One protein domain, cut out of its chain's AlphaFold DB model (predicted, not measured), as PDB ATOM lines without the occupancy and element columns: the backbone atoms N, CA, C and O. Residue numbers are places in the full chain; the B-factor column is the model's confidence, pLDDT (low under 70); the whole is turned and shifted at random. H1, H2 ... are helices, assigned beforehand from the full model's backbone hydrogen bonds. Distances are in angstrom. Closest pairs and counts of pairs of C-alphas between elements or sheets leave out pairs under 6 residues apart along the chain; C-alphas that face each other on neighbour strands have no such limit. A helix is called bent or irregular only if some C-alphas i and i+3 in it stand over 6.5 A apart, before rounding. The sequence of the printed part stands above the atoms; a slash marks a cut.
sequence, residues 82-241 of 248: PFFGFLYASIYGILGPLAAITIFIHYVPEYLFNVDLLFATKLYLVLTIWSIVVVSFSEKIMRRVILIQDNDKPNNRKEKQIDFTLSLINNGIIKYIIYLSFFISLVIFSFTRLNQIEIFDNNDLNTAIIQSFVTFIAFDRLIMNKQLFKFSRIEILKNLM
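This is residues 82 to 241 of the 248 residues of an uncharacterized protein of Leptobacterium flavescens (UniProt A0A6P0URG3). A loose bundle of three helices, H2a, H4 and H5, is joined to a smaller cluster in which H2b, H3 and the first residues of the long helix H1 come together. H2a is the middle piece: H5 packs along it, H4 meets it near residues 131 to 136, and H1 crosses it at a steep angle, while past its bend H2b turns off nearly at a right angle towards H3. Residues 224 to 241, with the end of H5 and the short helix H6, stick out as a free arm. The printed part has 160 residues with six named helices, H1 to H6 in order along the chain, and no named strand; its class is all helix. The whole is loose, with a radius of gyration of the C-alphas of 19.6 A and spans of 57 by 53 by 35 A.

H1, residues 82 to 113, is the longest helix by residues and runs 44.5 A from C-alpha 82 at (14.747, -1.315, -38.196) to C-alpha 113 at (38.560, 12.660, -3.240). It has a kink of 29 degrees near residue 107 and is irregular, but only just: C-alphas 106 and 109 are 6.7 A apart. H2, residues 119 to 149, was assigned as one helix by its hydrogen bonds but is bent, with C-alphas 136 and 139 8.1 A apart. Its arms are H2a, residues 119 to 136, 25.6 A long, and H2b, residues 139 to 149, 15.2 A long. H3 holds residues 155 to 168 and is 20.2 A long. H4, residues 171 to 194, is 34.1 A long, and H5, residues 204 to 228, is 35.8 A long. H5 is irregular, with C-alphas 224 and 227 7.4 A apart. H6, residues 233 to 241, is 12.1 A long and ends at C-alpha 241 at (51.700, -24.513, -8.946).

H2, both arms taken together, is the hub, touching four other helices. H2a, H4 and H5 form an up and down bundle, each running against the one before it in the chain. H2a and H5 touch at a shallow tilt of 26 degrees, the same way; their closest C-alphas, of Tyr 124 and Ala 208, are 4.8 A apart. H4 touches H2a with residues 171 to 178 alone, also at 26 degrees but opposite ways, closest at the C-alphas of Val 135 and Asn 171, 6.1 A. H4 and H5 are a helical hairpin with a shallow tilt of 32 degrees, closest at the C-alphas of Phe 182 and Phe 213, 6.4 A. H1 and H2a are a hairpin too, at a steep tilt of 42 degrees, with the C-alphas of Leu 98 and Trp 130 5.6 A apart. H2a and H2b are about perpendicular, at 83 degrees. H2b and H3 form a third hairpin, at a steep tilt of 41 degrees, closest at the C-alphas of Arg 143 and Ile 162, 6.0 A. H1 touches H3 with residues 82 to 90 alone, about perpendicular at 78 degrees; the closest C-alphas, of Phe 86 and Thr 165, are 5.0 A apart. H1 and H4 are apart, and H6 touches no helix. Every O i to N i+4 pair is within hydrogen-bond range in H2a, H2b, H3, H4 and H6, against 24 of 28 in H1 and 19 of 21 in H5.

The two C-alphas farthest apart, of Asn 195 and Met 241, are 62.7 A apart. Residues 224 to 241 stand free; the body without them spans 57 by 37 by 29 A. The printed part has no cut and no long link. The mean pLDDT of the printed part is 88.2, and residues 198 to 203 and 229 to 231 are under 70.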
ATOM      1  N   PRO A  82      13.445  -0.717 -38.497       83.81
ATOM      2  CA  PRO A  82      14.747  -1.315 -38.196       83.81
ATOM      3  C   PRO A  82      15.882  -0.287 -38.178       83.81
ATOM      4  O   PRO A  82      16.818  -0.407 -37.387       83.81
ATOM      5  N   PHE A  83      15.785   0.752 -39.013       86.12
ATOM      6  CA  PHE A  83      16.750   1.844 -39.051       86.12
ATOM      7  C   PHE A  83      16.682   2.700 -37.781       86.12
ATOM      8  O   PHE A  83      17.720   3.019 -37.207       86.12
ATOM      9  N   PHE A  84      15.483   2.991 -37.268       82.00
ATOM     10  CA  PHE A  84      15.329   3.655 -35.970       82.00
ATOM     11  C   PHE A  84      15.877   2.812 -34.813       82.00
ATOM     12  O   PHE A  84      16.535   3.358 -33.930       82.00
ATOM     13  N   GLY A  85      15.664   1.490 -34.831       81.56
ATOM     14  CA  GLY A  85      16.269   0.578 -33.854       81.56
ATOM     15  C   GLY A  85      17.799   0.616 -33.894       81.56
ATOM     16  O   GLY A  85      18.448   0.727 -32.856       81.56
ATOM     17  N   PHE A  86      18.375   0.614 -35.098       89.88
ATOM     18  CA  PHE A  86      19.812   0.784 -35.311       89.88
ATOM     19  C   PHE A  86      20.321   2.134 -34.781       89.88
ATOM     20  O   PHE A  86      21.308   2.164 -34.043       89.88
ATOM     21  N   LEU A  87      19.660   3.246 -35.126       88.00
ATOM     22  CA  LEU A  87      20.061   4.585 -34.684       88.00
ATOM     23  C   LEU A  87      20.010   4.705 -33.163       88.00
ATOM     24  O   LEU A  87      20.957   5.201 -32.557       88.00
ATOM     25  N   TYR A  88      18.936   4.208 -32.547       84.25
ATOM     26  CA  TYR A  88      18.788   4.183 -31.097       84.25
ATOM     27  C   TYR A  88      19.932   3.389 -30.457       84.25
ATOM     28  O   TYR A  88      20.682   3.931 -29.646       84.25
ATOM     29  N   ALA A  89      20.152   2.143 -30.885       89.50
ATOM     30  CA  ALA A  89      21.248   1.324 -30.377       89.50
ATOM     31  C   ALA A  89      22.619   1.993 -30.564       89.50
ATOM     32  O   ALA A  89      23.444   1.947 -29.655       89.50
ATOM     33  N   SER A  90      22.844   2.662 -31.696       89.50
ATOM     34  CA  SER A  90      24.100   3.356 -32.004       89.50
ATOM     35  C   SER A  90      24.339   4.563 -31.100       89.50
ATOM     36  O   SER A  90      25.427   4.709 -30.541       89.50
ATOM     37  N   ILE A  91      23.310   5.392 -30.897       89.06
ATOM     38  CA  ILE A  91      23.355   6.546 -29.992       89.06
ATOM     39  C   ILE A  91      23.697   6.083 -28.575       89.06
ATOM     40  O   ILE A  91      24.662   6.565 -27.990       89.06
ATOM     41  N   TYR A  92      22.975   5.102 -28.034       88.81
ATOM     42  CA  TYR A  92      23.242   4.617 -26.676       88.81
ATOM     43  C   TYR A  92      24.550   3.823 -26.574       88.81
ATOM     44  O   TYR A  92      25.219   3.885 -25.547       88.81
ATOM     45  N   GLY A  93      24.947   3.109 -27.627       89.56
ATOM     46  CA  GLY A  93      26.190   2.339 -27.672       89.56
ATOM     47  C   GLY A  93      27.455   3.195 -27.727       89.56
ATOM     48  O   GLY A  93      28.487   2.770 -27.210       89.56
ATOM     49  N   ILE A  94      27.378   4.392 -28.321       90.81
ATOM     50  CA  ILE A  94      28.526   5.291 -28.521       90.81
ATOM     51  C   ILE A  94      28.461   6.502 -27.583       90.81
ATOM     52  O   ILE A  94      29.420   6.770 -26.860       90.81
ATOM     53  N   LEU A  95      27.339   7.227 -27.563       90.19
ATOM     54  CA  LEU A  95      27.173   8.441 -26.753       90.19
ATOM     55  C   LEU A  95      26.789   8.130 -25.303       90.19
ATOM     56  O   LEU A  95      27.147   8.891 -24.408       90.19
ATOM     57  N   GLY A  96      26.126   6.999 -25.044       90.81
ATOM     58  CA  GLY A  96      25.815   6.557 -23.680       90.81
ATOM     59  C   GLY A  96      27.067   6.447 -22.794       90.81
ATOM     60  O   GLY A  96      27.115   7.093 -21.744       90.81
ATOM     61  N   PRO A  97      28.118   5.715 -23.221       93.25
ATOM     62  CA  PRO A  97      29.397   5.690 -22.517       93.25
ATOM     63  C   PRO A  97      30.025   7.073 -22.338       93.25
ATOM     64  O   PRO A  97      30.551   7.348 -21.266       93.25
ATOM     65  N   LEU A  98      29.949   7.952 -23.346       92.62
ATOM     66  CA  LEU A  98      30.510   9.305 -23.258       92.62
ATOM     67  C   LEU A  98      29.868  10.099 -22.120       92.62
ATOM     68  O   LEU A  98      30.575  10.682 -21.300       92.62
ATOM     69  N   ALA A  99      28.534  10.086 -22.053       91.19
ATOM     70  CA  ALA A  99      27.784  10.772 -21.009       91.19
ATOM     71  C   ALA A  99      28.111  10.194 -19.626       91.19
ATOM     72  O   ALA A  99      28.445  10.942 -18.709       91.19
ATOM     73  N   ALA A 100      28.094   8.864 -19.492       91.62
ATOM     74  CA  ALA A 100      28.388   8.192 -18.228       91.62
ATOM     75  C   ALA A 100      29.810   8.495 -17.723       91.62
ATOM     76  O   ALA A 100      29.994   8.819 -16.552       91.62
ATOM     77  N   ILE A 101      30.810   8.440 -18.609       94.62
ATOM     78  CA  ILE A 101      32.209   8.730 -18.271       94.62
ATOM     79  C   ILE A 101      32.387  10.210 -17.932       94.62
ATOM     80  O   ILE A 101      33.081  10.521 -16.971       94.62
ATOM     81  N   THR A 102      31.747  11.120 -18.667       93.31
ATOM     82  CA  THR A 102      31.798  12.561 -18.366       93.31
ATOM     83  C   THR A 102      31.264  12.854 -16.970       93.31
ATOM     84  O   THR A 102      31.942  13.512 -16.185       93.31
ATOM     85  N   ILE A 103      30.090  12.311 -16.634       92.81
ATOM     86  CA  ILE A 103      29.487  12.443 -15.299       92.81
ATOM     87  C   ILE A 103      30.428  11.859 -14.239       92.81
ATOM     88  O   ILE A 103      30.684  12.500 -13.223       92.81
ATOM     89  N   PHE A 104      30.988  10.673 -14.492       93.44
ATOM     90  CA  PHE A 104      31.907  10.018 -13.565       93.44
ATOM     91  C   PHE A 104      33.170  10.854 -13.315       93.44
ATOM     92  O   PHE A 104      33.502  11.130 -12.168       93.44
ATOM     93  N   ILE A 105      33.858  11.303 -14.367       93.88
ATOM     94  CA  ILE A 105      35.100  12.085 -14.259       93.88
ATOM     95  C   ILE A 105      34.856  13.480 -13.681       93.88
ATOM     96  O   ILE A 105      35.743  14.026 -13.030       93.88
ATOM     97  N   HIS A 106      33.682  14.064 -13.904       89.31
ATOM     98  CA  HIS A 106      33.356  15.364 -13.337       89.31
ATOM     99  C   HIS A 106      33.073  15.264 -11.835       89.31
ATOM    100  O   HIS A 106      33.706  15.965 -11.056       89.31
ATOM    101  N   TYR A 107      32.181  14.360 -11.424       90.06
ATOM    102  CA  TYR A 107      31.683  14.343 -10.050       90.06
ATOM    103  C   TYR A 107      32.499  13.469  -9.093       90.06
ATOM    104  O   TYR A 107      32.668  13.826  -7.932       90.06
ATOM    105  N   VAL A 108      33.020  12.322  -9.528       90.31
ATOM    106  CA  VAL A 108      33.677  11.385  -8.600       90.31
ATOM    107  C   VAL A 108      34.953  11.963  -7.964       90.31
ATOM    108  O   VAL A 108      35.087  11.842  -6.746       90.31
ATOM    109  N   PRO A 109      35.873  12.611  -8.709       89.81
ATOM    110  CA  PRO A 109      37.070  13.228  -8.129       89.81
ATOM    111  C   PRO A 109      36.756  14.308  -7.093       89.81
ATOM    112  O   PRO A 109      37.365  14.336  -6.023       89.81
ATOM    113  N   GLU A 110      35.772  15.151  -7.392       87.94
ATOM    114  CA  GLU A 110      35.376  16.264  -6.538       87.94
ATOM    115  C   GLU A 110      34.691  15.760  -5.260       87.94
ATOM    116  O   GLU A 110      35.127  16.081  -4.158       87.94
ATOM    117  N   TYR A 111      33.688  14.884  -5.385       88.94
ATOM    118  CA  TYR A 111      32.890  14.439  -4.239       88.94
ATOM    119  C   TYR A 111      33.562  13.370  -3.370       88.94
ATOM    120  O   TYR A 111      33.348  13.366  -2.160       88.94
ATOM    121  N   LEU A 112      34.338  12.439  -3.945       89.69
ATOM    122  CA  LEU A 112      34.952  11.351  -3.164       89.69
ATOM    123  C   LEU A 112      36.375  11.664  -2.705       89.69
ATOM    124  O   LEU A 112      36.788  11.173  -1.655       89.69
ATOM    125  N   PHE A 113      37.132  12.437  -3.487       89.31
ATOM    126  CA  PHE A 113      38.560  12.660  -3.240       89.31
ATOM    127  C   PHE A 113      38.909  14.123  -2.950       89.31
ATOM    128  O   PHE A 113      40.052  14.396  -2.591       89.31
ATOM    129  N   ASN A 114      37.945  15.045  -3.067       87.69
ATOM    130  CA  ASN A 114      38.149  16.483  -2.892       87.69
ATOM    131  C   ASN A 114      39.262  17.035  -3.806       87.69
ATOM    132  O   ASN A 114      40.061  17.882  -3.406       87.69
ATOM    133  N   VAL A 115      39.342  16.503  -5.032       89.12
ATOM    134  CA  VAL A 115      40.310  16.913  -6.057       89.12
ATOM    135  C   VAL A 115      39.567  17.611  -7.187       89.12
ATOM    136  O   VAL A 115      38.825  16.961  -7.928       89.12
ATOM    137  N   ASP A 116      39.817  18.909  -7.375       88.12
ATOM    138  CA  ASP A 116      39.343  19.609  -8.568       88.12
ATOM    139  C   ASP A 116      40.346  19.449  -9.713       88.12
ATOM    140  O   ASP A 116      41.450  19.998  -9.721       88.12
ATOM    141  N   LEU A 117      39.965  18.627 -10.687       88.50
ATOM    142  CA  LEU A 117      40.761  18.425 -11.886       88.50
ATOM    143  C   LEU A 117      40.597  19.617 -12.835       88.50
ATOM    144  O   LEU A 117      39.482  20.022 -13.168       88.50
ATOM    145  N   LEU A 118      41.719  20.088 -13.379       91.12
ATOM    146  CA  LEU A 118      41.719  21.053 -14.477       91.12
ATOM    147  C   LEU A 118      40.869  20.540 -15.649       91.12
ATOM    148  O   LEU A 118      40.848  19.341 -15.953       91.12
ATOM    149  N   PHE A 119      40.202  21.458 -16.350       89.25
ATOM    150  CA  PHE A 119      39.319  21.118 -17.470       89.25
ATOM    151  C   PHE A 119      40.033  20.306 -18.566       89.25
ATOM    152  O   PHE A 119      39.477  19.327 -19.063       89.25
ATOM    153  N   ALA A 120      41.296  20.628 -18.871       91.44
ATOM    154  CA  ALA A 120      42.117  19.866 -19.817       91.44
ATOM    155  C   ALA A 120      42.317  18.401 -19.381       91.44
ATOM    156  O   ALA A 120      42.187  17.486 -20.195       91.44
ATOM    157  N   THR A 121      42.541  18.153 -18.086       93.25
ATOM    158  CA  THR A 121      42.661  16.797 -17.526       93.25
ATOM    159  C   THR A 121      41.337  16.043 -17.604       93.25
ATOM    160  O   THR A 121      41.320  14.875 -18.002       93.25
ATOM    161  N   LYS A 122      40.217  16.709 -17.279       93.94
ATOM    162  CA  LYS A 122      38.867  16.133 -17.416       93.94
ATOM    163  C   LYS A 122      38.623  15.710 -18.874       93.94
ATOM    164  O   LYS A 122      38.243  14.566 -19.117       93.94
ATOM    165  N   LEU A 123      38.932  16.578 -19.841       93.31
ATOM    166  CA  LEU A 123      38.793  16.291 -21.274       93.31
ATOM    167  C   LEU A 123      39.667  15.110 -21.725       93.31
ATOM    168  O   LEU A 123      39.165  14.196 -22.380       93.31
ATOM    169  N   TYR A 124      40.949  15.103 -21.345       95.50
ATOM    170  CA  TYR A 124      41.876  14.011 -21.655       95.50
ATOM    171  C   TYR A 124      41.342  12.658 -21.164       95.50
ATOM    172  O   TYR A 124      41.284  11.698 -21.939       95.50
ATOM    173  N   LEU A 125      40.917  12.582 -19.898       96.06
ATOM    174  CA  LEU A 125      40.403  11.349 -19.301       96.06
ATOM    175  C   LEU A 125      39.113  10.891 -19.980       96.06
ATOM    176  O   LEU A 125      38.994   9.713 -20.321       96.06
ATOM    177  N   VAL A 126      38.177  11.811 -20.223       96.69
ATOM    178  CA  VAL A 126      36.906  11.496 -20.884       96.69
ATOM    179  C   VAL A 126      37.151  10.924 -22.275       96.69
ATOM    180  O   VAL A 126      36.691   9.817 -22.544       96.69
ATOM    181  N   LEU A 127      37.910  11.611 -23.135       96.12
ATOM    182  CA  LEU A 127      38.163  11.158 -24.510       96.12
ATOM    183  C   LEU A 127      38.912   9.820 -24.552       96.12
ATOM    184  O   LEU A 127      38.578   8.937 -25.351       96.12
ATOM    185  N   THR A 128      39.895   9.645 -23.669       96.81
ATOM    186  CA  THR A 128      40.702   8.420 -23.602       96.81
ATOM    187  C   THR A 128      39.867   7.229 -23.140       96.81
ATOM    188  O   THR A 128      39.806   6.210 -23.825       96.81
ATOM    189  N   ILE A 129      39.174   7.345 -22.004       96.81
ATOM    190  CA  ILE A 129      38.374   6.240 -21.460       96.81
ATOM    191  C   ILE A 129      37.196   5.942 -22.393       96.81
ATOM    192  O   ILE A 129      36.909   4.774 -22.658       96.81
ATOM    193  N   TRP A 130      36.547   6.971 -22.944       97.06
ATOM    194  CA  TRP A 130      35.434   6.803 -23.876       97.06
ATOM    195  C   TRP A 130      35.842   6.027 -25.125       97.06
ATOM    196  O   TRP A 130      35.211   5.017 -25.441       97.06
ATOM    197  N   SER A 131      36.910   6.448 -25.806       96.50
ATOM    198  CA  SER A 131      37.377   5.782 -27.027       96.50
ATOM    199  C   SER A 131      37.773   4.322 -26.767       96.50
ATOM    200  O   SER A 131      37.391   3.433 -27.532       96.50
ATOM    201  N   ILE A 132      38.434   4.043 -25.638       95.88
ATOM    202  CA  ILE A 132      38.769   2.684 -25.185       95.88
ATOM    203  C   ILE A 132      37.508   1.839 -24.954       95.88
ATOM    204  O   ILE A 132      37.414   0.707 -25.445       95.88
ATOM    205  N   VAL A 133      36.537   2.372 -24.206       95.88
ATOM    206  CA  VAL A 133      35.302   1.659 -23.852       95.88
ATOM    207  C   VAL A 133      34.468   1.373 -25.094       95.88
ATOM    208  O   VAL A 133      34.022   0.241 -25.281       95.88
ATOM    209  N   VAL A 134      34.297   2.362 -25.968       95.25
ATOM    210  CA  VAL A 134      33.506   2.216 -27.190       95.25
ATOM    211  C   VAL A 134      34.149   1.194 -28.128       95.25
ATOM    212  O   VAL A 134      33.457   0.288 -28.582       95.25
ATOM    213  N   VAL A 135      35.465   1.220 -28.347       94.62
ATOM    214  CA  VAL A 135      36.126   0.198 -29.188       94.62
ATOM    215  C   VAL A 135      36.047  -1.208 -28.586       94.62
ATOM    216  O   VAL A 135      35.976  -2.190 -29.319       94.62
ATOM    217  N   SER A 136      36.057  -1.327 -27.260       93.44
ATOM    218  CA  SER A 136      36.118  -2.633 -26.590       93.44
ATOM    219  C   SER A 136      34.749  -3.268 -26.341       93.44
ATOM    220  O   SER A 136      34.637  -4.497 -26.276       93.44
ATOM    221  N   PHE A 137      33.714  -2.450 -26.133       94.00
ATOM    222  CA  PHE A 137      32.438  -2.905 -25.579       94.00
ATOM    223  C   PHE A 137      31.200  -2.425 -26.338       94.00
ATOM    224  O   PHE A 137      30.119  -2.931 -26.038       94.00
ATOM    225  N   SER A 138      31.312  -1.520 -27.313       92.19
ATOM    226  CA  SER A 138      30.155  -0.970 -28.046       92.19
ATOM    227  C   SER A 138      29.220  -2.043 -28.599       92.19
ATOM    228  O   SER A 138      28.027  -1.982 -28.327       92.19
ATOM    229  N   GLU A 139      29.732  -3.079 -29.269       92.94
ATOM    230  CA  GLU A 139      28.893  -4.161 -29.806       92.94
ATOM    231  C   GLU A 139      28.088  -4.869 -28.702       92.94
ATOM    232  O   GLU A 139      26.913  -5.195 -28.876       92.94
ATOM    233  N   LYS A 140      28.695  -5.077 -27.524       93.75
ATOM    234  CA  LYS A 140      28.013  -5.675 -26.365       93.75
ATOM    235  C   LYS A 140      26.961  -4.730 -25.794       93.75
ATOM    236  O   LYS A 140      25.878  -5.189 -25.431       93.75
ATOM    237  N   ILE A 141      27.269  -3.436 -25.719       93.38
ATOM    238  CA  ILE A 141      26.336  -2.409 -25.247       93.38
ATOM    239  C   ILE A 141      25.145  -2.322 -26.205       93.38
ATOM    240  O   ILE A 141      24.011  -2.445 -25.760       93.38
ATOM    241  N   MET A 142      25.378  -2.231 -27.515       93.44
ATOM    242  CA  MET A 142      24.331  -2.185 -28.542       93.44
ATOM    243  C   MET A 142      23.428  -3.420 -28.490       93.44
ATOM    244  O   MET A 142      22.207  -3.283 -28.486       93.44
ATOM    245  N   ARG A 143      24.006  -4.626 -28.353       94.44
ATOM    246  CA  ARG A 143      23.226  -5.858 -28.138       94.44
ATOM    247  C   ARG A 143      22.313  -5.741 -26.917       94.44
ATOM    248  O   ARG A 143      21.137  -6.081 -27.003       94.44
ATOM    249  N   ARG A 144      22.829  -5.253 -25.785       93.00
ATOM    250  CA  ARG A 144      22.033  -5.060 -24.559       93.00
ATOM    251  C   ARG A 144      20.928  -4.025 -24.749       93.00
ATOM    252  O   ARG A 144      19.806  -4.287 -24.329       93.00
ATOM    253  N   VAL A 145      21.222  -2.905 -25.406       88.88
ATOM    254  CA  VAL A 145      20.239  -1.854 -25.696       88.88
ATOM    255  C   VAL A 145      19.087  -2.406 -26.535       88.88
ATOM    256  O   VAL A 145      17.935  -2.209 -26.162       88.88
ATOM    257  N   ILE A 146      19.372  -3.170 -27.596       87.81
ATOM    258  CA  ILE A 146      18.330  -3.782 -28.438       87.81
ATOM    259  C   ILE A 146      17.492  -4.782 -27.638       87.81
ATOM    260  O   ILE A 146      16.270  -4.783 -27.744       87.81
ATOM    261  N   LEU A 147      18.122  -5.614 -26.801       87.88
ATOM    262  CA  LEU A 147      17.392  -6.573 -25.964       87.88
ATOM    263  C   LEU A 147      16.431  -5.890 -24.979       87.88
ATOM    264  O   LEU A 147      15.363  -6.441 -24.717       87.88
ATOM    265  N   ILE A 148      16.805  -4.719 -24.454       83.44
ATOM    266  CA  ILE A 148      15.961  -3.911 -23.563       83.44
ATOM    267  C   ILE A 148      14.848  -3.219 -24.360       83.44
ATOM    268  O   ILE A 148      13.687  -3.296 -23.970       83.44
ATOM    269  N   GLN A 149      15.183  -2.580 -25.483       78.50
ATOM    270  CA  GLN A 149      14.232  -1.852 -26.328       78.50
ATOM    271  C   GLN A 149      13.135  -2.769 -26.884       78.50
ATOM    272  O   GLN A 149      11.957  -2.423 -26.861       78.50
ATOM    273  N   ASP A 150      13.526  -3.941 -27.376       79.25
ATOM    274  CA  ASP A 150      12.626  -4.911 -27.990       79.25
ATOM    275  C   ASP A 150      12.255  -6.033 -27.009       79.25
ATOM    276  O   ASP A 150      11.990  -7.155 -27.440       79.25
ATOM    277  N   ASN A 151      12.230  -5.780 -25.692       76.25
ATOM    278  CA  ASN A 151      11.982  -6.830 -24.693       76.25
ATOM    279  C   ASN A 151      10.692  -7.631 -24.976       76.25
ATOM    280  O   ASN A 151      10.698  -8.861 -24.903       76.25
ATOM    281  N   ASP A 152       9.648  -6.954 -25.449       75.31
ATOM    282  CA  ASP A 152       8.335  -7.547 -25.730       75.31
ATOM    283  C   ASP A 152       8.241  -8.221 -27.114       75.31
ATOM    284  O   ASP A 152       7.194  -8.742 -27.504       75.31
ATOM    285  N   LYS A 153       9.313  -8.182 -27.918       76.25
ATOM    286  CA  LYS A 153       9.345  -8.768 -29.266       76.25
ATOM    287  C   LYS A 153       9.828 -10.228 -29.242       76.25
ATOM    288  O   LYS A 153      10.567 -10.622 -28.345       76.25
ATOM    289  N   PRO A 154       9.494 -11.042 -30.262       84.00
ATOM    290  CA  PRO A 154      10.033 -12.398 -30.392       84.00
ATOM    291  C   PRO A 154      11.562 -12.407 -30.535       84.00
ATOM    292  O   PRO A 154      12.115 -11.559 -31.236       84.00
ATOM    293  N   ASN A 155      12.239 -13.412 -29.969       87.62
ATOM    294  CA  ASN A 155      13.709 -13.514 -29.984       87.62
ATOM    295  C   ASN A 155      14.314 -13.450 -31.395       87.62
ATOM    296  O   ASN A 155      15.254 -12.696 -31.611       87.62
ATOM    297  N   ASN A 156      13.711 -14.128 -32.378       91.00
ATOM    298  CA  ASN A 156      14.157 -14.089 -33.778       91.00
ATOM    299  C   ASN A 156      14.184 -12.654 -34.347       91.00
ATOM    300  O   ASN A 156      15.084 -12.279 -35.095       91.00
ATOM    301  N   ARG A 157      13.220 -11.802 -33.965       82.88
ATOM    302  CA  ARG A 157      13.216 -10.392 -34.383       82.88
ATOM    303  C   ARG A 157      14.361  -9.618 -33.725       82.88
ATOM    304  O   ARG A 157      15.014  -8.843 -34.417       82.88
ATOM    305  N   LYS A 158      14.610  -9.843 -32.428       86.75
ATOM    306  CA  LYS A 158      15.714  -9.202 -31.694       86.75
ATOM    307  C   LYS A 158      17.065  -9.574 -32.305       86.75
ATOM    308  O   LYS A 158      17.883  -8.695 -32.545       86.75
ATOM    309  N   GLU A 159      17.277 -10.854 -32.602       93.62
ATOM    310  CA  GLU A 159      18.506 -11.353 -33.233       93.62
ATOM    311  C   GLU A 159      18.730 -10.719 -34.606       93.62
ATOM    312  O   GLU A 159      19.783 -10.135 -34.841       93.62
ATOM    313  N   LYS A 160      17.706 -10.692 -35.467       93.19
ATOM    314  CA  LYS A 160      17.801 -10.018 -36.772       93.19
ATOM    315  C   LYS A 160      18.088  -8.521 -36.656       93.19
ATOM    316  O   LYS A 160      18.836  -7.984 -37.470       93.19
ATOM    317  N   GLN A 161      17.514  -7.839 -35.662       89.94
ATOM    318  CA  GLN A 161      17.793  -6.424 -35.411       89.94
ATOM    319  C   GLN A 161      19.239  -6.207 -34.939       89.94
ATOM    320  O   GLN A 161      19.882  -5.239 -35.351       89.94
ATOM    321  N   ILE A 162      19.758  -7.106 -34.100       93.81
ATOM    322  CA  ILE A 162      21.157  -7.107 -33.664       93.81
ATOM    323  C   ILE A 162      22.086  -7.312 -34.860       93.81
ATOM    324  O   ILE A 162      23.012  -6.525 -35.036       93.81
ATOM    325  N   ASP A 163      21.824  -8.317 -35.693       94.56
ATOM    326  CA  ASP A 163      22.652  -8.617 -36.861       94.56
ATOM    327  C   ASP A 163      22.642  -7.456 -37.859       94.56
ATOM    328  O   ASP A 163      23.700  -7.031 -38.323       94.56
ATOM    329  N   PHE A 164      21.470  -6.865 -38.115       93.38
ATOM    330  CA  PHE A 164      21.350  -5.659 -38.935       93.38
ATOM    331  C   PHE A 164      22.175  -4.500 -38.357       93.38
ATOM    332  O   PHE A 164      22.976  -3.896 -39.069       93.38
ATOM    333  N   THR A 165      22.043  -4.233 -37.057       92.75
ATOM    334  CA  THR A 165      22.774  -3.149 -36.383       92.75
ATOM    335  C   THR A 165      24.285  -3.353 -36.485       92.75
ATOM    336  O   THR A 165      24.999  -2.445 -36.899       92.75
ATOM    337  N   LEU A 166      24.776  -4.555 -36.174       91.81
ATOM    338  CA  LEU A 166      26.210  -4.859 -36.195       91.81
ATOM    339  C   LEU A 166      26.785  -4.970 -37.610       91.81
ATOM    340  O   LEU A 166      27.982  -4.763 -37.795       91.81
ATOM    341  N   SER A 167      25.953  -5.250 -38.616       92.06
ATOM    342  CA  SER A 167      26.375  -5.176 -40.018       92.06
ATOM    343  C   SER A 167      26.659  -3.736 -40.463       92.06
ATOM    344  O   SER A 167      27.563  -3.514 -41.266       92.06
ATOM    345  N   LEU A 168      25.925  -2.760 -39.910       90.44
ATOM    346  CA  LEU A 168      26.088  -1.336 -40.210       90.44
ATOM    347  C   LEU A 168      27.160  -0.663 -39.351       90.44
ATOM    348  O   LEU A 168      27.838   0.243 -39.830       90.44
ATOM    349  N   ILE A 169      27.308  -1.071 -38.090       88.00
ATOM    350  CA  ILE A 169      28.279  -0.486 -37.164       88.00
ATOM    351  C   ILE A 169      28.997  -1.594 -36.385       88.00
ATOM    352  O   ILE A 169      28.561  -2.078 -35.344       88.00
ATOM    353  N   ASN A 170      30.121  -2.031 -36.943       88.50
ATOM    354  CA  ASN A 170      31.021  -2.987 -36.306       88.50
ATOM    355  C   ASN A 170      32.229  -2.274 -35.687       88.50
ATOM    356  O   ASN A 170      32.483  -1.092 -35.948       88.50
ATOM    357  N   ASN A 171      33.027  -3.013 -34.915       88.06
ATOM    358  CA  ASN A 171      34.249  -2.484 -34.302       88.06
ATOM    359  C   ASN A 171      35.202  -1.782 -35.293       88.06
ATOM    360  O   ASN A 171      35.860  -0.815 -34.916       88.06
ATOM    361  N   GLY A 172      35.286  -2.233 -36.549       90.75
ATOM    362  CA  GLY A 172      36.128  -1.600 -37.570       90.75
ATOM    363  C   GLY A 172      35.630  -0.206 -37.958       90.75
ATOM    364  O   GLY A 172      36.408   0.747 -37.963       90.75
ATOM    365  N   ILE A 173      34.326  -0.075 -38.207       91.56
ATOM    366  CA  ILE A 173      33.674   1.205 -38.517       91.56
ATOM    367  C   ILE A 173      33.782   2.161 -37.326       91.56
ATOM    368  O   ILE A 173      34.096   3.334 -37.501       91.56
ATOM    369  N   ILE A 174      33.602   1.658 -36.105       92.69
ATOM    370  CA  ILE A 174      33.730   2.456 -34.879       92.69
ATOM    371  C   ILE A 174      35.153   2.994 -34.715       92.69
ATOM    372  O   ILE A 174      35.329   4.188 -34.471       92.69
ATOM    373  N   LYS A 175      36.173   2.145 -34.899       93.88
ATOM    374  CA  LYS A 175      37.572   2.592 -34.898       93.88
ATOM    375  C   LYS A 175      37.804   3.659 -35.959       93.88
ATOM    376  O   LYS A 175      38.390   4.689 -35.645       93.88
ATOM    377  N   TYR A 176      37.325   3.433 -37.182       94.12
ATOM    378  CA  TYR A 176      37.442   4.405 -38.267       94.12
ATOM    379  C   TYR A 176      36.818   5.755 -37.895       94.12
ATOM    380  O   TYR A 176      37.468   6.780 -38.073       94.12
ATOM    381  N   ILE A 177      35.611   5.765 -37.320       93.44
ATOM    382  CA  ILE A 177      34.942   6.993 -36.868       93.44
ATOM    383  C   ILE A 177      35.789   7.711 -35.813       93.44
ATOM    384  O   ILE A 177      36.007   8.910 -35.942       93.44
ATOM    385  N   ILE A 178      36.317   6.998 -34.812       94.44
ATOM    386  CA  ILE A 178      37.162   7.602 -33.768       94.44
ATOM    387  C   ILE A 178      38.443   8.192 -34.373       94.44
ATOM    388  O   ILE A 178      38.777   9.344 -34.093       94.44
ATOM    389  N   TYR A 179      39.137   7.442 -35.237       95.50
ATOM    390  CA  TYR A 179      40.323   7.929 -35.950       95.50
ATOM    391  C   TYR A 179      40.012   9.170 -36.791       95.50
ATOM    392  O   TYR A 179      40.770  10.137 -36.752       95.50
ATOM    393  N   LEU A 180      38.891   9.163 -37.514       95.44
ATOM    394  CA  LEU A 180      38.454  10.284 -38.336       95.44
ATOM    395  C   LEU A 180      38.115  11.511 -37.482       95.44
ATOM    396  O   LEU A 180      38.522  12.616 -37.831       95.44
ATOM    397  N   SER A 181      37.425  11.334 -36.353       93.69
ATOM    398  CA  SER A 181      37.117  12.425 -35.424       93.69
ATOM    399  C   SER A 181      38.389  13.071 -34.882       93.69
ATOM    400  O   SER A 181      38.528  14.288 -34.970       93.69
ATOM    401  N   PHE A 182      39.350  12.273 -34.403       94.25
ATOM    402  CA  PHE A 182      40.637  12.807 -33.955       94.25
ATOM    403  C   PHE A 182      41.415  13.474 -35.089       94.25
ATOM    404  O   PHE A 182      41.981  14.542 -34.881       94.25
ATOM    405  N   PHE A 183      41.417  12.895 -36.291       92.94
ATOM    406  CA  PHE A 183      42.073  13.493 -37.452       92.94
ATOM    407  C   PHE A 183      41.489  14.872 -37.783       92.94
ATOM    408  O   PHE A 183      42.241  15.836 -37.901       92.94
ATOM    409  N   ILE A 184      40.159  14.991 -37.866       93.62
ATOM    410  CA  ILE A 184      39.481  16.269 -38.124       93.62
ATOM    411  C   ILE A 184      39.815  17.279 -37.023       93.62
ATOM    412  O   ILE A 184      40.190  18.411 -37.335       93.62
ATOM    413  N   SER A 185      39.743  16.874 -35.750       89.75
ATOM    414  CA  SER A 185      40.129  17.736 -34.632       89.75
ATOM    415  C   SER A 185      41.569  18.227 -34.784       89.75
ATOM    416  O   SER A 185      41.808  19.429 -34.745       89.75
ATOM    417  N   LEU A 186      42.526  17.331 -35.030       88.88
ATOM    418  CA  LEU A 186      43.935  17.690 -35.193       88.88
ATOM    419  C   LEU A 186      44.176  18.631 -36.372       88.88
ATOM    420  O   LEU A 186      44.991  19.541 -36.240       88.88
ATOM    421  N   VAL A 187      43.484  18.446 -37.498       89.62
ATOM    422  CA  VAL A 187      43.578  19.355 -38.650       89.62
ATOM    423  C   VAL A 187      43.104  20.753 -38.266       89.62
ATOM    424  O   VAL A 187      43.831  21.719 -38.503       89.62
ATOM    425  N   ILE A 188      41.937  20.861 -37.621       87.31
ATOM    426  CA  ILE A 188      41.390  22.145 -37.162       87.31
ATOM    427  C   ILE A 188      42.372  22.817 -36.195       87.31
ATOM    428  O   ILE A 188      42.756  23.963 -36.417       87.31
ATOM    429  N   PHE A 189      42.845  22.094 -35.177       81.31
ATOM    430  CA  PHE A 189      43.762  22.638 -34.172       81.31
ATOM    431  C   PHE A 189      45.140  22.997 -34.727       81.31
ATOM    432  O   PHE A 189      45.741  23.984 -34.308       81.31
ATOM    433  N   SER A 190      45.656  22.216 -35.675       83.31
ATOM    434  CA  SER A 190      46.930  22.526 -36.327       83.31
ATOM    435  C   SER A 190      46.797  23.783 -37.175       83.31
ATOM    436  O   SER A 190      47.659  24.657 -37.108       83.31
ATOM    437  N   PHE A 191      45.701  23.908 -37.928       86.00
ATOM    438  CA  PHE A 191      45.433  25.090 -38.738       86.00
ATOM    439  C   PHE A 191      45.324  26.349 -37.876       86.00
ATOM    440  O   PHE A 191      45.962  27.356 -38.178       86.00
ATOM    441  N   THR A 192      44.569  26.306 -36.781       83.56
ATOM    442  CA  THR A 192      44.393  27.491 -35.934       83.56
ATOM    443  C   THR A 192      45.657  27.862 -35.185       83.56
ATOM    444  O   THR A 192      46.022  29.035 -35.170       83.56
ATOM    445  N   ARG A 193      46.400  26.878 -34.668       79.69
ATOM    446  CA  ARG A 193      47.688  27.121 -34.010       79.69
ATOM    447  C   ARG A 193      48.715  27.743 -34.957       79.69
ATOM    448  O   ARG A 193      49.408  28.674 -34.558       79.69
ATOM    449  N   LEU A 194      48.822  27.246 -36.192       84.56
ATOM    450  CA  LEU A 194      49.756  27.789 -37.187       84.56
ATOM    451  C   LEU A 194      49.412  29.228 -37.589       84.56
ATOM    452  O   LEU A 194      50.315  30.006 -37.874       84.56
ATOM    453  N   ASN A 195      48.127  29.585 -37.565       85.19
ATOM    454  CA  ASN A 195      47.653  30.935 -37.864       85.19
ATOM    455  C   ASN A 195      47.502  31.826 -36.619       85.19
ATOM    456  O   ASN A 195      46.973  32.926 -36.738       85.19
ATOM    457  N   GLN A 196      47.939  31.365 -35.438       80.25
ATOM    458  CA  GLN A 196      47.792  32.088 -34.166       80.25
ATOM    459  C   GLN A 196      46.335  32.500 -33.862       80.25
ATOM    460  O   GLN A 196      46.083  33.526 -33.240       80.25
ATOM    461  N   ILE A 197      45.366  31.693 -34.307       79.81
ATOM    462  CA  ILE A 197      43.942  31.890 -34.030       79.81
ATOM    463  C   ILE A 197      43.611  31.164 -32.725       79.81
ATOM    464  O   ILE A 197      43.634  29.930 -32.664       79.81
ATOM    465  N   GLU A 198      43.269  31.918 -31.686       66.06
ATOM    466  CA  GLU A 198      42.764  31.366 -30.429       66.06
ATOM    467  C   GLU A 198      41.299  30.933 -30.615       66.06
ATOM    468  O   GLU A 198      40.399  31.762 -30.687       66.06
ATOM    469  N   ILE A 199      41.043  29.622 -30.753       67.06
ATOM    470  CA  ILE A 199      39.660  29.088 -30.736       67.06
ATOM    471  C   ILE A 199      39.146  28.952 -29.297       67.06
ATOM    472  O   ILE A 199      37.951  29.066 -29.041       67.06
ATOM    473  N   PHE A 200      40.049  28.659 -28.365       63.78
ATOM    474  CA  PHE A 200      39.745  28.454 -26.958       63.78
ATOM    475  C   PHE A 200      40.739  29.254 -26.125       63.78
ATOM    476  O   PHE A 200      41.933  29.214 -26.415       63.78
ATOM    477  N   ASP A 201      40.264  29.868 -25.042       62.31
ATOM    478  CA  ASP A 201      41.087  30.653 -24.106       62.31
ATOM    479  C   ASP A 201      42.160  29.815 -23.376       62.31
ATOM    480  O   ASP A 201      42.985  30.347 -22.637       62.31
ATOM    481  N   ASN A 202      42.154  28.485 -23.545       66.44
ATOM    482  CA  ASN A 202      43.028  27.566 -22.829       66.44
ATOM    483  C   ASN A 202      43.878  26.703 -23.781       66.44
ATOM    484  O   ASN A 202      43.400  25.725 -24.365       66.44
ATOM    485  N   ASN A 203      45.171  27.034 -23.866       69.38
ATOM    486  CA  ASN A 203      46.170  26.317 -24.665       69.38
ATOM    487  C   ASN A 203      46.325  24.830 -24.289       69.38
ATOM    488  O   ASN A 203      46.724  24.023 -25.136       69.38
ATOM    489  N   ASP A 204      45.962  24.435 -23.067       82.75
ATOM    490  CA  ASP A 204      46.114  23.056 -22.593       82.75
ATOM    491  C   ASP A 204      45.093  22.091 -23.215       82.75
ATOM    492  O   ASP A 204      45.301  20.874 -23.215       82.75
ATOM    493  N   LEU A 205      44.010  22.604 -23.810       82.44
ATOM    494  CA  LEU A 205      42.994  21.768 -24.458       82.44
ATOM    495  C   LEU A 205      43.522  21.072 -25.707       82.44
ATOM    496  O   LEU A 205      43.244  19.891 -25.928       82.44
ATOM    497  N   ASN A 206      44.351  21.769 -26.481       80.44
ATOM    498  CA  ASN A 206      45.009  21.192 -27.649       80.44
ATOM    499  C   ASN A 206      45.902  20.019 -27.230       80.44
ATOM    500  O   ASN A 206      45.878  18.949 -27.843       80.44
ATOM    501  N   THR A 207      46.648  20.206 -26.140       86.00
ATOM    502  CA  THR A 207      47.515  19.180 -25.560       86.00
ATOM    503  C   THR A 207      46.704  17.969 -25.099       86.00
ATOM    504  O   THR A 207      47.061  16.842 -25.441       86.00
ATOM    505  N   ALA A 208      45.579  18.176 -24.411       91.44
ATOM    506  CA  ALA A 208      44.702  17.094 -23.960       91.44
ATOM    507  C   ALA A 208      44.135  16.252 -25.121       91.44
ATOM    508  O   ALA A 208      44.075  15.020 -25.042       91.44
ATOM    509  N   ILE A 209      43.752  16.892 -26.231       89.69
ATOM    510  CA  ILE A 209      43.224  16.201 -27.418       89.69
ATOM    511  C   ILE A 209      44.325  15.396 -28.118       89.69
ATOM    512  O   ILE A 209      44.117  14.229 -28.451       89.69
ATOM    513  N   ILE A 210      45.524  15.965 -28.276       89.88
ATOM    514  CA  ILE A 210      46.674  15.243 -28.843       89.88
ATOM    515  C   ILE A 210      47.046  14.045 -27.960       89.88
ATOM    516  O   ILE A 210      47.223  12.936 -28.462       89.88
ATOM    517  N   GLN A 211      47.135  14.238 -26.643       93.75
ATOM    518  CA  GLN A 211      47.499  13.174 -25.705       93.75
ATOM    519  C   GLN A 211      46.456  12.053 -25.666       93.75
ATOM    520  O   GLN A 211      46.829  10.878 -25.642       93.75
ATOM    521  N   SER A 212      45.161  12.382 -25.707       96.00
ATOM    522  CA  SER A 212      44.103  11.364 -25.768       96.00
ATOM    523  C   SER A 212      44.158  10.571 -27.075       96.00
ATOM    524  O   SER A 212      44.049   9.344 -27.043       96.00
ATOM    525  N   PHE A 213      44.451  11.222 -28.206       94.56
ATOM    526  CA  PHE A 213      44.660  10.530 -29.479       94.56
ATOM    527  C   PHE A 213      45.866   9.584 -29.454       94.56
ATOM    528  O   PHE A 213      45.753   8.418 -29.835       94.56
ATOM    529  N   VAL A 214      47.020  10.059 -28.974       95.00
ATOM    530  CA  VAL A 214      48.241   9.241 -28.859       95.00
ATOM    531  C   VAL A 214      47.997   8.036 -27.950       95.00
ATOM    532  O   VAL A 214      48.393   6.917 -28.283       95.00
ATOM    533  N   THR A 215      47.292   8.240 -26.837       96.56
ATOM    534  CA  THR A 215      46.940   7.162 -25.903       96.56
ATOM    535  C   THR A 215      46.004   6.147 -26.552       96.56
ATOM    536  O   THR A 215      46.209   4.940 -26.412       96.56
ATOM    537  N   PHE A 216      45.021   6.611 -27.326       95.88
ATOM    538  CA  PHE A 216      44.136   5.737 -28.087       95.88
ATOM    539  C   PHE A 216      44.891   4.912 -29.144       95.88
ATOM    540  O   PHE A 216      44.668   3.706 -29.242       95.88
ATOM    541  N   ILE A 217      45.835   5.511 -29.881       95.00
ATOM    542  CA  ILE A 217      46.691   4.777 -30.830       95.00
ATOM    543  C   ILE A 217      47.507   3.707 -30.104       95.00
ATOM    544  O   ILE A 217      47.561   2.559 -30.550       95.00
ATOM    545  N   ALA A 218      48.150   4.069 -28.991       95.50
ATOM    546  CA  ALA A 218      48.935   3.128 -28.198       95.50
ATOM    547  C   ALA A 218      48.067   1.947 -27.734       95.50
ATOM    548  O   ALA A 218      48.461   0.789 -27.882       95.50
ATOM    549  N   PHE A 219      46.854   2.228 -27.261       95.06
ATOM    550  CA  PHE A 219      45.870   1.218 -26.891       95.06
ATOM    551  C   PHE A 219      45.453   0.316 -28.065       95.06
ATOM    552  O   PHE A 219      45.451  -0.910 -27.930       95.06
ATOM    553  N   ASP A 220      45.139   0.884 -29.230       92.69
ATOM    554  CA  ASP A 220      44.745   0.099 -30.402       92.69
ATOM    555  C   ASP A 220      45.887  -0.825 -30.857       92.69
ATOM    556  O   ASP A 220      45.678  -2.015 -31.119       92.69
ATOM    557  N   ARG A 221      47.130  -0.325 -30.833       91.62
ATOM    558  CA  ARG A 221      48.329  -1.135 -31.095       91.62
ATOM    559  C   ARG A 221      48.520  -2.242 -30.063       91.62
ATOM    560  O   ARG A 221      48.901  -3.346 -30.456       91.62
ATOM    561  N   LEU A 222      48.235  -2.000 -28.784       90.69
ATOM    562  CA  LEU A 222      48.261  -3.046 -27.755       90.69
ATOM    563  C   LEU A 222      47.234  -4.148 -28.048       90.69
ATOM    564  O   LEU A 222      47.570  -5.330 -27.956       90.69
ATOM    565  N   ILE A 223      46.012  -3.793 -28.460       88.50
ATOM    566  CA  ILE A 223      44.988  -4.784 -28.832       88.50
ATOM    567  C   ILE A 223      45.418  -5.594 -30.055       88.50
ATOM    568  O   ILE A 223      45.321  -6.822 -30.030       88.50
ATOM    569  N   MET A 224      45.895  -4.939 -31.117       86.19
ATOM    570  CA  MET A 224      46.327  -5.628 -32.343       86.19
ATOM    571  C   MET A 224      47.468  -6.615 -32.074       86.19
ATOM    572  O   MET A 224      47.511  -7.704 -32.646       86.19
ATOM    573  N   ASN A 225      48.367  -6.256 -31.161       86.75
ATOM    574  CA  ASN A 225      49.513  -7.074 -30.785       86.75
ATOM    575  C   ASN A 225      49.225  -8.045 -29.635       86.75
ATOM    576  O   ASN A 225      50.133  -8.742 -29.185       86.75
ATOM    577  N   LYS A 226      47.972  -8.168 -29.179       81.81
ATOM    578  CA  LYS A 226      47.600  -9.072 -28.080       81.81
ATOM    579  C   LYS A 226      48.009 -10.525 -28.335       81.81
ATOM    580  O   LYS A 226      48.327 -11.236 -27.392       81.81
ATOM    581  N   GLN A 227      48.041 -10.959 -29.595       75.75
ATOM    582  CA  GLN A 227      48.502 -12.298 -29.981       75.75
ATOM    583  C   GLN A 227      49.983 -12.569 -29.662       75.75
ATOM    584  O   GLN A 227      50.361 -13.724 -29.473       75.75
ATOM    585  N   LEU A 228      50.817 -11.523 -29.570       74.62
ATOM    586  CA  LEU A 228      52.216 -11.636 -29.141       74.62
ATOM    587  C   LEU A 228      52.306 -11.966 -27.644       74.62
ATOM    588  O   LEU A 228      53.225 -12.653 -27.205       74.62
ATOM    589  N   PHE A 229      51.303 -11.549 -26.869       68.69
ATOM    590  CA  PHE A 229      51.082 -11.997 -25.502       68.69
ATOM    591  C   PHE A 229      50.422 -13.389 -25.528       68.69
ATOM    592  O   PHE A 229      49.207 -13.531 -25.362       68.69
ATOM    593  N   LYS A 230      51.218 -14.450 -25.735       62.16
ATOM    594  CA  LYS A 230      50.780 -15.847 -25.535       62.16
ATOM    595  C   LYS A 230      50.529 -16.106 -24.045       62.16
ATOM    596  O   LYS A 230      51.334 -16.706 -23.344       62.16
ATOM    597  N   PHE A 231      49.404 -15.610 -23.547       63.53
ATOM    598  CA  PHE A 231      49.010 -15.704 -22.148       63.53
ATOM    599  C   PHE A 231      48.076 -16.906 -21.957       63.53
ATOM    600  O   PHE A 231      46.849 -16.776 -21.940       63.53
ATOM    601  N   SER A 232      48.643 -18.109 -21.846       75.44
ATOM    602  CA  SER A 232      47.869 -19.294 -21.467       75.44
ATOM    603  C   SER A 232      47.664 -19.287 -19.952       75.44
ATOM    604  O   SER A 232      48.568 -19.607 -19.185       75.44
ATOM    605  N   ARG A 233      46.461 -18.906 -19.497       75.75
ATOM    606  CA  ARG A 233      46.121 -18.887 -18.057       75.75
ATOM    607  C   ARG A 233      46.374 -20.243 -17.396       75.75
ATOM    608  O   ARG A 233      46.826 -20.293 -16.261       75.75
ATOM    609  N   ILE A 234      46.104 -21.326 -18.127       81.94
ATOM    610  CA  ILE A 234      46.325 -22.705 -17.677       81.94
ATOM    611  C   ILE A 234      47.820 -22.972 -17.491       81.94
ATOM    612  O   ILE A 234      48.221 -23.554 -16.489       81.94
ATOM    613  N   GLU A 235      48.652 -22.521 -18.426       82.62
ATOM    614  CA  GLU A 235      50.102 -22.714 -18.376       82.62
ATOM    615  C   GLU A 235      50.747 -21.894 -17.257       82.62
ATOM    616  O   GLU A 235      51.607 -22.400 -16.544       82.62
ATOM    617  N   ILE A 236      50.262 -20.673 -17.022       85.06
ATOM    618  CA  ILE A 236      50.700 -19.845 -15.894       85.06
ATOM    619  C   ILE A 236      50.304 -20.488 -14.572       85.06
ATOM    620  O   ILE A 236      51.156 -20.627 -13.708       85.06
ATOM    621  N   LEU A 237      49.050 -20.921 -14.409       88.88
ATOM    622  CA  LEU A 237      48.617 -21.601 -13.185       88.88
ATOM    623  C   LEU A 237      49.402 -22.895 -12.952       88.88
ATOM    624  O   LEU A 237      49.805 -23.166 -11.825       88.88
ATOM    625  N   LYS A 238      49.679 -23.657 -14.015       90.88
ATOM    626  CA  LYS A 238      50.521 -24.856 -13.950       90.88
ATOM    627  C   LYS A 238      51.944 -24.515 -13.504       90.88
ATOM    628  O   LYS A 238      52.465 -25.166 -12.604       90.88
ATOM    629  N   ASN A 239      52.553 -23.484 -14.083       89.38
ATOM    630  CA  ASN A 239      53.896 -23.040 -13.710       89.38
ATOM    631  C   ASN A 239      53.934 -22.475 -12.285       89.38
ATOM    632  O   ASN A 239      54.863 -22.766 -11.541       89.38
ATOM    633  N   LEU A 240      52.903 -21.741 -11.872       91.12
ATOM    634  CA  LEU A 240      52.777 -21.174 -10.532       91.12
ATOM    635  C   LEU A 240      52.588 -22.280  -9.487       91.12
ATOM    636  O   LEU A 240      53.251 -22.254  -8.457       91.12
ATOM    637  N   MET A 241      51.782 -23.307  -9.779       91.19
ATOM    638  CA  MET A 241      51.700 -24.513  -8.946       91.19
ATOM    639  C   MET A 241      53.031 -25.266  -8.884       91.19
ATOM    640  O   MET A 241      53.390 -25.763  -7.822       91.19
TER     641      MET A 241